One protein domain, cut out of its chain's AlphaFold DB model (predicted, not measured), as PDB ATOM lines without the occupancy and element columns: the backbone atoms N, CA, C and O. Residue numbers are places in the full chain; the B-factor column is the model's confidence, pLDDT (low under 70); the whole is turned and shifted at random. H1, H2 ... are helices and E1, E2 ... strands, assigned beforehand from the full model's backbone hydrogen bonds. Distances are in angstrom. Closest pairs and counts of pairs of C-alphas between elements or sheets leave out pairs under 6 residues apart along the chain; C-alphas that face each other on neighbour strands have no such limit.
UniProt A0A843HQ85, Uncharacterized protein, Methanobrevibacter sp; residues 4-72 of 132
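Overview. This is residues 4 to 72 of the 132 residues of an uncharacterized protein of Methanobrevibacter sp (UniProt A0A843HQ85). A strongly twisted sheet of three antiparallel strands, E1, E2 and E3, makes the body, and the helix H3 packs across E1 near one end of the longest axis. Two five-residue helices accompany it: H2 packs on the sheet near E3, and H1 only grazes it. The printed part has 69 residues, with three named helices and three named strands in the order H1 E1 E2 E3 H2 H3; the sheet's order is E1 - E2 - E3, and the class is mixed, helices and strands. The whole is compact, with a radius of gyration of the C-alphas of 12.5 A, yet elongated in outline, with spans of 38 by 25 by 17 A.

Arrangement. Start at H1, residues 4 to 8, which only grazes, with its residues 4 to 7, the sheet of E1, residues 12 to 18, E2, residues 21 to 27, and E3, residues 34 to 41. The closest C-alphas of H1 and E1 are those of Met 6 and Tyr 12, 6.9 A apart. Go on through the meander, each strand the antiparallel neighbour of the one before. E1 and E2 are a hairpin, at 158 degrees between their directions; look for N 14 and O 25, 2.9 A apart and within hydrogen-bond range. E2 and E3 are a hairpin too, at 155 degrees, with N 26 and O 35 within hydrogen-bond range at 2.8 A. Next comes H2, residues 52 to 56, on the sheet at a height of 8.4 A; it is over none of the strands, but only just, with 2 of its C-alphas falling on E2 and 2 on E3. Its closest C-alpha pair with E3 is Val 39 and Tyr 55, 5.1 A apart. Last is H3, residues 61 to 70, on the sheet at a height of 9.2 A. It is over E1 and, only just, over E2, on which 3 of its C-alphas fall. It runs across the strands, at 74 degrees to E1 on the local plane. The closest C-alphas of H3 and E1 are those of Val 14 and Lys 64, 4.5 A apart. H3 and the sheet make two layers, a helix on one face of a sheet. H1 and H2 are apart, but only just, at 8.4 A; H3 is apart from both. In H1, H2 and H3 every O i to N i+4 pair is within hydrogen-bond range.

Along the chain. Find C-alpha 4 at (8.153, 220.978, 30.579), where H1 begins. E1 starts at C-alpha 12, (2.555, 218.570, 38.385), and is 18.4 A long; E2 is 19.9 A and E3 20.7 A. H3 is 14.0 A long and ends at C-alpha 70, (-4.510, 210.900, 48.582).

Size, cuts and confidence. The two C-alphas farthest apart are those of Asp 46 and Gly 72, 40.4 A. The printed part has no cut and no long link. Its mean pLDDT is 93.9, and no printed residue is under 70.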
ATOM      1  N   GLU A   4       8.613 221.829  31.686       92.81
ATOM      2  CA  GLU A   4       8.153 220.978  30.579       92.81
ATOM      3  C   GLU A   4       8.566 219.524  30.805       92.81
ATOM      4  O   GLU A   4       7.715 218.642  30.820       92.81
ATOM      5  N   GLN A   5       9.840 219.295  31.140       93.31
ATOM      6  CA  GLN A   5      10.346 217.963  31.474       93.31
ATOM      7  C   GLN A   5       9.639 217.357  32.696       93.31
ATOM      8  O   GLN A   5       9.442 216.147  32.749       93.31
ATOM      9  N   MET A   6       9.251 218.163  33.695       93.62
ATOM     10  CA  MET A   6       8.433 217.665  34.812       93.62
ATOM     11  C   MET A   6       7.074 217.167  34.320       93.62
ATOM     12  O   MET A   6       6.699 216.040  34.636       93.62
ATOM     13  N   LYS A   7       6.370 217.973  33.516       92.00
ATOM     14  CA  LYS A   7       5.049 217.616  32.982       92.00
ATOM     15  C   LYS A   7       5.104 216.390  32.072       92.00
ATOM     16  O   LYS A   7       4.243 215.528  32.188       92.00
ATOM     17  N   GLU A   8       6.122 216.276  31.220       94.06
ATOM     18  CA  GLU A   8       6.343 215.099  30.362       94.06
ATOM     19  C   GLU A   8       6.533 213.812  31.176       94.06
ATOM     20  O   GLU A   8       6.070 212.750  30.774       94.06
ATOM     21  N   ASN A   9       7.154 213.913  32.355       94.31
ATOM     22  CA  ASN A   9       7.291 212.806  33.304       94.31
ATOM     23  C   ASN A   9       6.073 212.651  34.242       94.31
ATOM     24  O   ASN A   9       6.149 211.925  35.234       94.31
ATOM     25  N   GLY A  10       4.966 213.349  33.970       96.00
ATOM     26  CA  GLY A  10       3.722 213.273  34.738       96.00
ATOM     27  C   GLY A  10       3.740 214.016  36.077       96.00
ATOM     28  O   GLY A  10       2.837 213.827  36.884       96.00
ATOM     29  N   PHE A  11       4.744 214.852  36.346       97.62
ATOM     30  CA  PHE A  11       4.840 215.621  37.585       97.62
ATOM     31  C   PHE A  11       4.216 217.008  37.443       97.62
ATOM     32  O   PHE A  11       4.638 217.834  36.631       97.62
ATOM     33  N   TYR A  12       3.263 217.297  38.325       97.88
ATOM     34  CA  TYR A  12       2.555 218.570  38.385       97.88
ATOM     35  C   TYR A  12       2.834 219.259  39.711       97.88
ATOM     36  O   TYR A  12       2.925 218.618  40.757       97.88
ATOM     37  N   LYS A  13       2.970 220.583  39.687       98.00
ATOM     38  CA  LYS A  13       3.219 221.353  40.901       98.00
ATOM     39  C   LYS A  13       1.938 221.436  41.724       98.00
ATOM     40  O   LYS A  13       0.912 221.878  41.221       98.00
ATOM     41  N   VAL A  14       2.015 221.051  42.993       97.69
ATOM     42  CA  VAL A  14       0.859 221.030  43.910       97.69
ATOM     43  C   VAL A  14       1.012 221.988  45.085       97.69
ATOM     44  O   VAL A  14       0.035 222.333  45.747       97.69
ATOM     45  N   ARG A  15       2.242 222.433  45.363       97.25
ATOM     46  CA  ARG A  15       2.545 223.335  46.476       97.25
ATOM     47  C   ARG A  15       3.870 224.060  46.245       97.25
ATOM     48  O   ARG A  15       4.776 223.527  45.605       97.25
ATOM     49  N   GLN A  16       3.985 225.262  46.794       97.06
ATOM     50  CA  GLN A  16       5.242 225.990  46.925       97.06
ATOM     51  C   GLN A  16       5.254 226.694  48.277       97.06
ATOM     52  O   GLN A  16       4.302 227.401  48.602       97.06
ATOM     53  N   ASP A  17       6.325 226.518  49.043       95.50
ATOM     54  CA  ASP A  17       6.514 227.193  50.325       95.50
ATOM     55  C   ASP A  17       7.938 227.727  50.441       95.50
ATOM     56  O   ASP A  17       8.837 227.314  49.708       95.50
ATOM     57  N   GLY A  18       8.147 228.597  51.424       91.44
ATOM     58  CA  GLY A  18       9.453 229.147  51.760       91.44
ATOM     59  C   GLY A  18       9.503 230.663  51.626       91.44
ATOM     60  O   GLY A  18       8.585 231.289  51.098       91.44
ATOM     61  N   GLY A  19      10.572 231.238  52.169       88.00
ATOM     62  CA  GLY A  19      10.860 232.671  52.113       88.00
ATOM     63  C   GLY A  19      12.147 232.906  51.340       88.00
ATOM     64  O   GLY A  19      12.106 233.130  50.137       88.00
ATOM     65  N   THR A  20      13.286 232.806  52.032       89.75
ATOM     66  CA  THR A  20      14.620 232.899  51.414       89.75
ATOM     67  C   THR A  20      14.984 231.625  50.653       89.75
ATOM     68  O   THR A  20      15.443 231.691  49.520       89.75
ATOM     69  N   PHE A  21      14.676 230.462  51.225       92.94
ATOM     70  CA  PHE A  21      14.782 229.168  50.561       92.94
ATOM     71  C   PHE A  21      13.388 228.676  50.169       92.94
ATOM     72  O   PHE A  21      12.583 228.321  51.036       92.94
ATOM     73  N   VAL A  22      13.085 228.686  48.873       95.31
ATOM     74  CA  VAL A  22      11.775 228.323  48.325       95.31
ATOM     75  C   VAL A  22      11.830 226.924  47.726       95.31
ATOM     76  O   VAL A  22      12.679 226.613  46.888       95.31
ATOM     77  N   VAL A  23      10.875 226.086  48.120       96.62
ATOM     78  CA  VAL A  23      10.750 224.695  47.682       96.62
ATOM     79  C   VAL A  23       9.422 224.500  46.964       96.62
ATOM     80  O   VAL A  23       8.357 224.814  47.498       96.62
ATOM     81  N   GLY A  24       9.487 223.957  45.750       97.00
ATOM     82  CA  GLY A  24       8.330 223.462  45.012       97.00
ATOM     83  C   GLY A  24       8.116 221.974  45.275       97.00
ATOM     84  O   GLY A  24       9.081 221.209  45.344       97.00
ATOM     85  N   TYR A  25       6.856 221.564  45.390       97.88
ATOM     86  CA  TYR A  25       6.442 220.169  45.518       97.88
ATOM     87  C   TYR A  25       5.682 219.750  44.265       97.88
ATOM     88  O   TYR A  25       4.734 220.424  43.850       97.88
ATOM     89  N   PHE A  26       6.098 218.627  43.691       97.94
ATOM     90  CA  PHE A  26       5.610 218.107  42.426       97.94
ATOM     91  C   PHE A  26       5.125 216.679  42.628       97.94
ATOM     92  O   PHE A  26       5.883 215.834  43.102       97.94
ATOM     93  N   TRP A  27       3.871 216.417  42.295       98.25
ATOM     94  CA  TRP A  27       3.235 215.121  42.496       98.25
ATOM     95  C   TRP A  27       2.835 214.512  41.159       98.25
ATOM     96  O   TRP A  27       2.389 215.227  40.258       98.25
ATOM     97  N   ASN A  28       3.009 213.199  41.045       97.62
ATOM     98  CA  ASN A  28       2.568 212.422  39.898       97.62
ATOM     99  C   ASN A  28       1.283 211.646  40.265       97.62
ATOM    100  O   ASN A  28       1.334 210.774  41.140       97.62
ATOM    101  N   PRO A  29       0.130 211.944  39.631       96.00
ATOM    102  CA  PRO A  29      -1.134 211.269  39.918       96.00
ATOM    103  C   PRO A  29      -1.146 209.782  39.599       96.00
ATOM    104  O   PRO A  29      -1.881 209.045  40.259       96.00
ATOM    105  N   ASP A  30      -0.354 209.338  38.633       95.69
ATOM    106  CA  ASP A  30      -0.359 207.958  38.161       95.69
ATOM    107  C   ASP A  30       0.486 207.071  39.078       95.69
ATOM    108  O   ASP A  30       0.047 206.000  39.498       95.69
ATOM    109  N   THR A  31       1.679 207.541  39.456       96.19
ATOM    110  CA  THR A  31       2.614 206.783  40.309       96.19
ATOM    111  C   THR A  31       2.430 207.047  41.801       96.19
ATOM    112  O   THR A  31       2.948 206.299  42.629       96.19
ATOM    113  N   LYS A  32       1.686 208.103  42.159       95.88
ATOM    114  CA  LYS A  32       1.523 208.624  43.529       95.88
ATOM    115  C   LYS A  32       2.826 209.113  44.170       95.88
ATOM    116  O   LYS A  32       2.874 209.319  45.384       95.88
ATOM    117  N   GLU A  33       3.867 209.344  43.375       96.94
ATOM    118  CA  GLU A  33       5.149 209.851  43.857       96.94
ATOM    119  C   GLU A  33       5.120 211.367  44.073       96.94
ATOM    120  O   GLU A  33       4.528 212.122  43.298       96.94
ATOM    121  N   LEU A  34       5.799 211.825  45.129       97.00
ATOM    122  CA  LEU A  34       5.996 213.237  45.445       97.00
ATOM    123  C   LEU A  34       7.492 213.554  45.436       97.00
ATOM    124  O   LEU A  34       8.264 212.946  46.176       97.00
ATOM    125  N   ILE A  35       7.888 214.551  44.651       96.81
ATOM    126  CA  ILE A  35       9.255 215.068  44.597       96.81
ATOM    127  C   ILE A  35       9.244 216.520  45.065       96.81
ATOM    128  O   ILE A  35       8.367 217.301  44.698       96.81
ATOM    129  N   SER A  36      10.246 216.910  45.848       96.25
ATOM    130  CA  SER A  36      10.495 218.306  46.197       96.25
ATOM    131  C   SER A  36      11.782 218.803  45.547       96.25
ATOM    132  O   SER A  36      12.750 218.056  45.377       96.25
ATOM    133  N   LYS A  37      11.797 220.076  45.149       94.94
ATOM    134  CA  LYS A  37      12.993 220.745  44.624       94.94
ATOM    135  C   LYS A  37      13.100 222.162  45.152       94.94
ATOM    136  O   LYS A  37      12.096 222.866  45.225       94.94
ATOM    137  N   CYS A  38      14.325 222.585  45.455       93.94
ATOM    138  CA  CYS A  38      14.628 224.005  45.586       93.94
ATOM    139  C   CYS A  38      14.333 224.692  44.243       93.94
ATOM    140  O   CYS A  38      14.735 224.191  43.189       93.94
ATOM    141  N   VAL A  39      13.570 225.782  44.291       95.06
ATOM    142  CA  VAL A  39      13.190 226.582  43.117       95.06
ATOM    143  C   VAL A  39      13.731 228.010  43.188       95.06
ATOM    144  O   VAL A  39      13.945 228.609  42.138       95.06
ATOM    145  N   ARG A  40      13.983 228.531  44.396       93.88
ATOM    146  CA  ARG A  40      14.742 229.765  44.651       93.88
ATOM    147  C   ARG A  40      15.555 229.626  45.931       93.88
ATOM    148  O   ARG A  40      15.045 229.078  46.910       93.88
ATOM    149  N   ASP A  41      16.758 230.177  45.936       93.00
ATOM    150  CA  ASP A  41      17.601 230.319  47.122       93.00
ATOM    151  C   ASP A  41      18.187 231.738  47.161       93.00
ATOM    152  O   ASP A  41      19.254 232.017  46.617       93.00
ATOM    153  N   TYR A  42      17.459 232.659  47.796       89.06
ATOM    154  CA  TYR A  42      17.813 234.080  47.861       89.06
ATOM    155  C   TYR A  42      19.080 234.363  48.680       89.06
ATOM    156  O   TYR A  42      19.591 235.482  48.629       89.06
ATOM    157  N   ASP A  43      19.600 233.376  49.415       87.88
ATOM    158  CA  ASP A  43      20.855 233.517  50.156       87.88
ATOM    159  C   ASP A  43      22.082 233.497  49.216       87.88
ATOM    160  O   ASP A  43      23.174 233.921  49.605       87.88
ATOM    161  N   TYR A  44      21.913 233.064  47.957       84.06
ATOM    162  CA  TYR A  44      22.967 233.012  46.943       84.06
ATOM    163  C   TYR A  44      22.754 234.077  45.862       84.06
ATOM    164  O   TYR A  44      21.940 233.928  44.953       84.06
ATOM    165  N   ALA A  45      23.549 235.148  45.922       83.75
ATOM    166  CA  ALA A  45      23.460 236.275  44.988       83.75
ATOM    167  C   ALA A  45      23.794 235.924  43.523       83.75
ATOM    168  O   ALA A  45      23.512 236.715  42.627       83.75
ATOM    169  N   ASP A  46      24.412 234.765  43.274       87.00
ATOM    170  CA  ASP A  46      24.731 234.278  41.929       87.00
ATOM    171  C   ASP A  46      23.575 233.506  41.267       87.00
ATOM    172  O   ASP A  46      23.719 233.056  40.131       87.00
ATOM    173  N   CYS A  47      22.444 233.347  41.970       84.12
ATOM    174  CA  CYS A  47      21.259 232.605  41.532       84.12
ATOM    175  C   CYS A  47      21.566 231.162  41.082       84.12
ATOM    176  O   CYS A  47      20.783 230.548  40.357       84.12
ATOM    177  N   SER A  48      22.699 230.588  41.499       86.88
ATOM    178  CA  SER A  48      23.198 229.293  41.004       86.88
ATOM    179  C   SER A  48      22.285 228.107  41.326       86.88
ATOM    180  O   SER A  48      22.390 227.043  40.711       86.88
ATOM    181  N   ARG A  49      21.388 228.282  42.298       84.19
ATOM    182  CA  ARG A  49      20.428 227.277  42.771       84.19
ATOM    183  C   ARG A  49      19.000 227.547  42.324       84.19
ATOM    184  O   ARG A  49      18.112 226.741  42.609       84.19
ATOM    185  N   ASP A  50      18.785 228.649  41.622       90.75
ATOM    186  CA  ASP A  50      17.464 229.040  41.179       90.75
ATOM    187  C   ASP A  50      17.033 228.191  39.985       90.75
ATOM    188  O   ASP A  50      17.811 227.833  39.098       90.75
ATOM    189  N   ASN A  51      15.749 227.856  39.966       93.31
ATOM    190  CA  ASN A  51      15.123 227.200  38.836       93.31
ATOM    191  C   ASN A  51      13.833 227.934  38.497       93.31
ATOM    192  O   ASN A  51      12.739 227.527  38.890       93.31
ATOM    193  N   ASP A  52      13.984 229.015  37.736       92.38
ATOM    194  CA  ASP A  52      12.903 229.915  37.335       92.38
ATOM    195  C   ASP A  52      11.770 229.172  36.626       92.38
ATOM    196  O   ASP A  52      10.598 229.432  36.889       92.38
ATOM    197  N   SER A  53      12.107 228.184  35.792       94.94
ATOM    198  CA  SER A  53      11.117 227.355  35.101       94.94
ATOM    199  C   SER A  53      10.187 226.649  36.095       94.94
ATOM    200  O   SER A  53       8.968 226.708  35.951       94.94
ATOM    201  N   LEU A  54      10.739 226.035  37.146       94.50
ATOM    202  CA  LEU A  54       9.953 225.379  38.195       94.50
ATOM    203  C   LEU A  54       9.317 226.368  39.183       94.50
ATOM    204  O   LEU A  54       8.244 226.092  39.727       94.50
ATOM    205  N   TYR A  55       9.952 227.516  39.418       94.88
ATOM    206  CA  TYR A  55       9.425 228.571  40.279       94.88
ATOM    207  C   TYR A  55       8.142 229.179  39.701       94.88
ATOM    208  O   TYR A  55       7.136 229.255  40.405       94.88
ATOM    209  N   TYR A  56       8.145 229.534  38.415       95.31
ATOM    210  CA  TYR A  56       6.994 230.128  37.728       95.31
ATOM    211  C   TYR A  56       5.991 229.105  37.192       95.31
ATOM    212  O   TYR A  56       4.921 229.491  36.731       95.31
ATOM    213  N   MET A  57       6.297 227.807  37.269       95.44
ATOM    214  CA  MET A  57       5.304 226.769  37.007       95.44
ATOM    215  C   MET A  57       4.091 226.983  37.919       95.44
ATOM    216  O   MET A  57       4.235 227.067  39.145       95.44
ATOM    217  N   GLU A  58       2.911 227.080  37.313       96.44
ATOM    218  CA  GLU A  58       1.649 227.229  38.032       96.44
ATOM    219  C   GLU A  58       1.315 225.960  38.819       96.44
ATOM    220  O   GLU A  58       1.705 224.849  38.448       96.44
ATOM    221  N   ILE A  59       0.600 226.146  39.926       97.19
ATOM    222  CA  ILE A  59       0.042 225.038  40.693       97.19
ATOM    223  C   ILE A  59      -1.166 224.497  39.928       97.19
ATOM    224  O   ILE A  59      -2.090 225.246  39.620       97.19
ATOM    225  N   ASP A  60      -1.163 223.198  39.651       96.69
ATOM    226  CA  ASP A  60      -2.320 222.523  39.075       96.69
ATOM    227  C   ASP A  60      -3.312 222.202  40.199       96.69
ATOM    228  O   ASP A  60      -3.073 221.329  41.035       96.69
ATOM    229  N   GLU A  61      -4.410 222.957  40.267       95.06
ATOM    230  CA  GLU A  61      -5.378 222.853  41.364       95.06
ATOM    231  C   GLU A  61      -6.150 221.523  41.369       95.06
ATOM    232  O   GLU A  61      -6.518 221.051  42.446       95.06
ATOM    233  N   ASN A  62      -6.344 220.880  40.211       94.56
ATOM    234  CA  ASN A  62      -7.005 219.573  40.140       94.56
ATOM    235  C   ASN A  62      -6.087 218.489  40.700       94.56
ATOM    236  O   ASN A  62      -6.458 217.748  41.608       94.56
ATOM    237  N   VAL A  63      -4.841 218.474  40.233       96.38
ATOM    238  CA  VAL A  63      -3.815 217.551  40.719       96.38
ATOM    239  C   VAL A  63      -3.537 217.785  42.207       96.38
ATOM    240  O   VAL A  63      -3.425 216.839  42.985       96.38
ATOM    241  N   LYS A  64      -3.466 219.041  42.649       96.62
ATOM    242  CA  LYS A  64      -3.329 219.381  44.068       96.62
ATOM    243  C   LYS A  64      -4.495 218.845  44.885       96.62
ATOM    244  O   LYS A  64      -4.263 218.321  45.971       96.62
ATOM    245  N   ARG A  65      -5.730 218.967  44.390       94.31
ATOM    246  CA  ARG A  65      -6.910 218.403  45.051       94.31
ATOM    247  C   ARG A  65      -6.777 216.885  45.196       94.31
ATOM    248  O   ARG A  65      -6.956 216.378  46.300       94.31
ATOM    249  N   ASP A  66      -6.363 216.184  44.146       93.94
ATOM    250  CA  ASP A  66      -6.136 214.735  44.193       93.94
ATOM    251  C   ASP A  66      -4.999 214.339  45.138       93.94
ATOM    252  O   ASP A  66      -5.126 213.383  45.903       93.94
ATOM    253  N   TRP A  67      -3.908 215.104  45.151       96.06
ATOM    254  CA  TRP A  67      -2.810 214.925  46.096       96.06
ATOM    255  C   TRP A  67      -3.276 215.109  47.547       96.06
ATOM    256  O   TRP A  67      -2.942 214.300  48.414       96.06
ATOM    257  N   LEU A  68      -4.081 216.134  47.834       94.62
ATOM    258  CA  LEU A  68      -4.651 216.358  49.166       94.62
ATOM    259  C   LEU A  68      -5.572 215.196  49.573       94.62
ATOM    260  O   LEU A  68      -5.449 214.681  50.685       94.62
ATOM    261  N   HIS A  69      -6.421 214.723  48.661       93.25
ATOM    262  CA  HIS A  69      -7.282 213.563  48.891       93.25
ATOM    263  C   HIS A  69      -6.495 212.270  49.127       93.25
ATOM    264  O   HIS A  69      -6.845 211.509  50.026       93.25
ATOM    265  N   TYR A  70      -5.413 212.037  48.376       92.44
ATOM    266  CA  TYR A  70      -4.510 210.900  48.582       92.44
ATOM    267  C   TYR A  70      -3.906 210.901  49.997       92.44
ATOM    268  O   TYR A  70      -3.723 209.850  50.601       92.44
ATOM    269  N   ASN A  71      -3.674 212.087  50.566       91.44
ATOM    270  CA  ASN A  71      -3.229 212.260  51.951       91.44
ATOM    271  C   ASN A  71      -4.382 212.262  52.979       91.44
ATOM    272  O   ASN A  71      -4.163 212.575  54.150       91.44
ATOM    273  N   GLY A  72      -5.611 211.930  52.571       89.25
ATOM    274  CA  GLY A  72      -6.782 211.852  53.448       89.25
ATOM    275  C   GLY A  72      -7.328 213.209  53.904       89.25
ATOM    276  O   GLY A  72      -8.075 213.271  54.882       89.25
TER     277      GLY A  72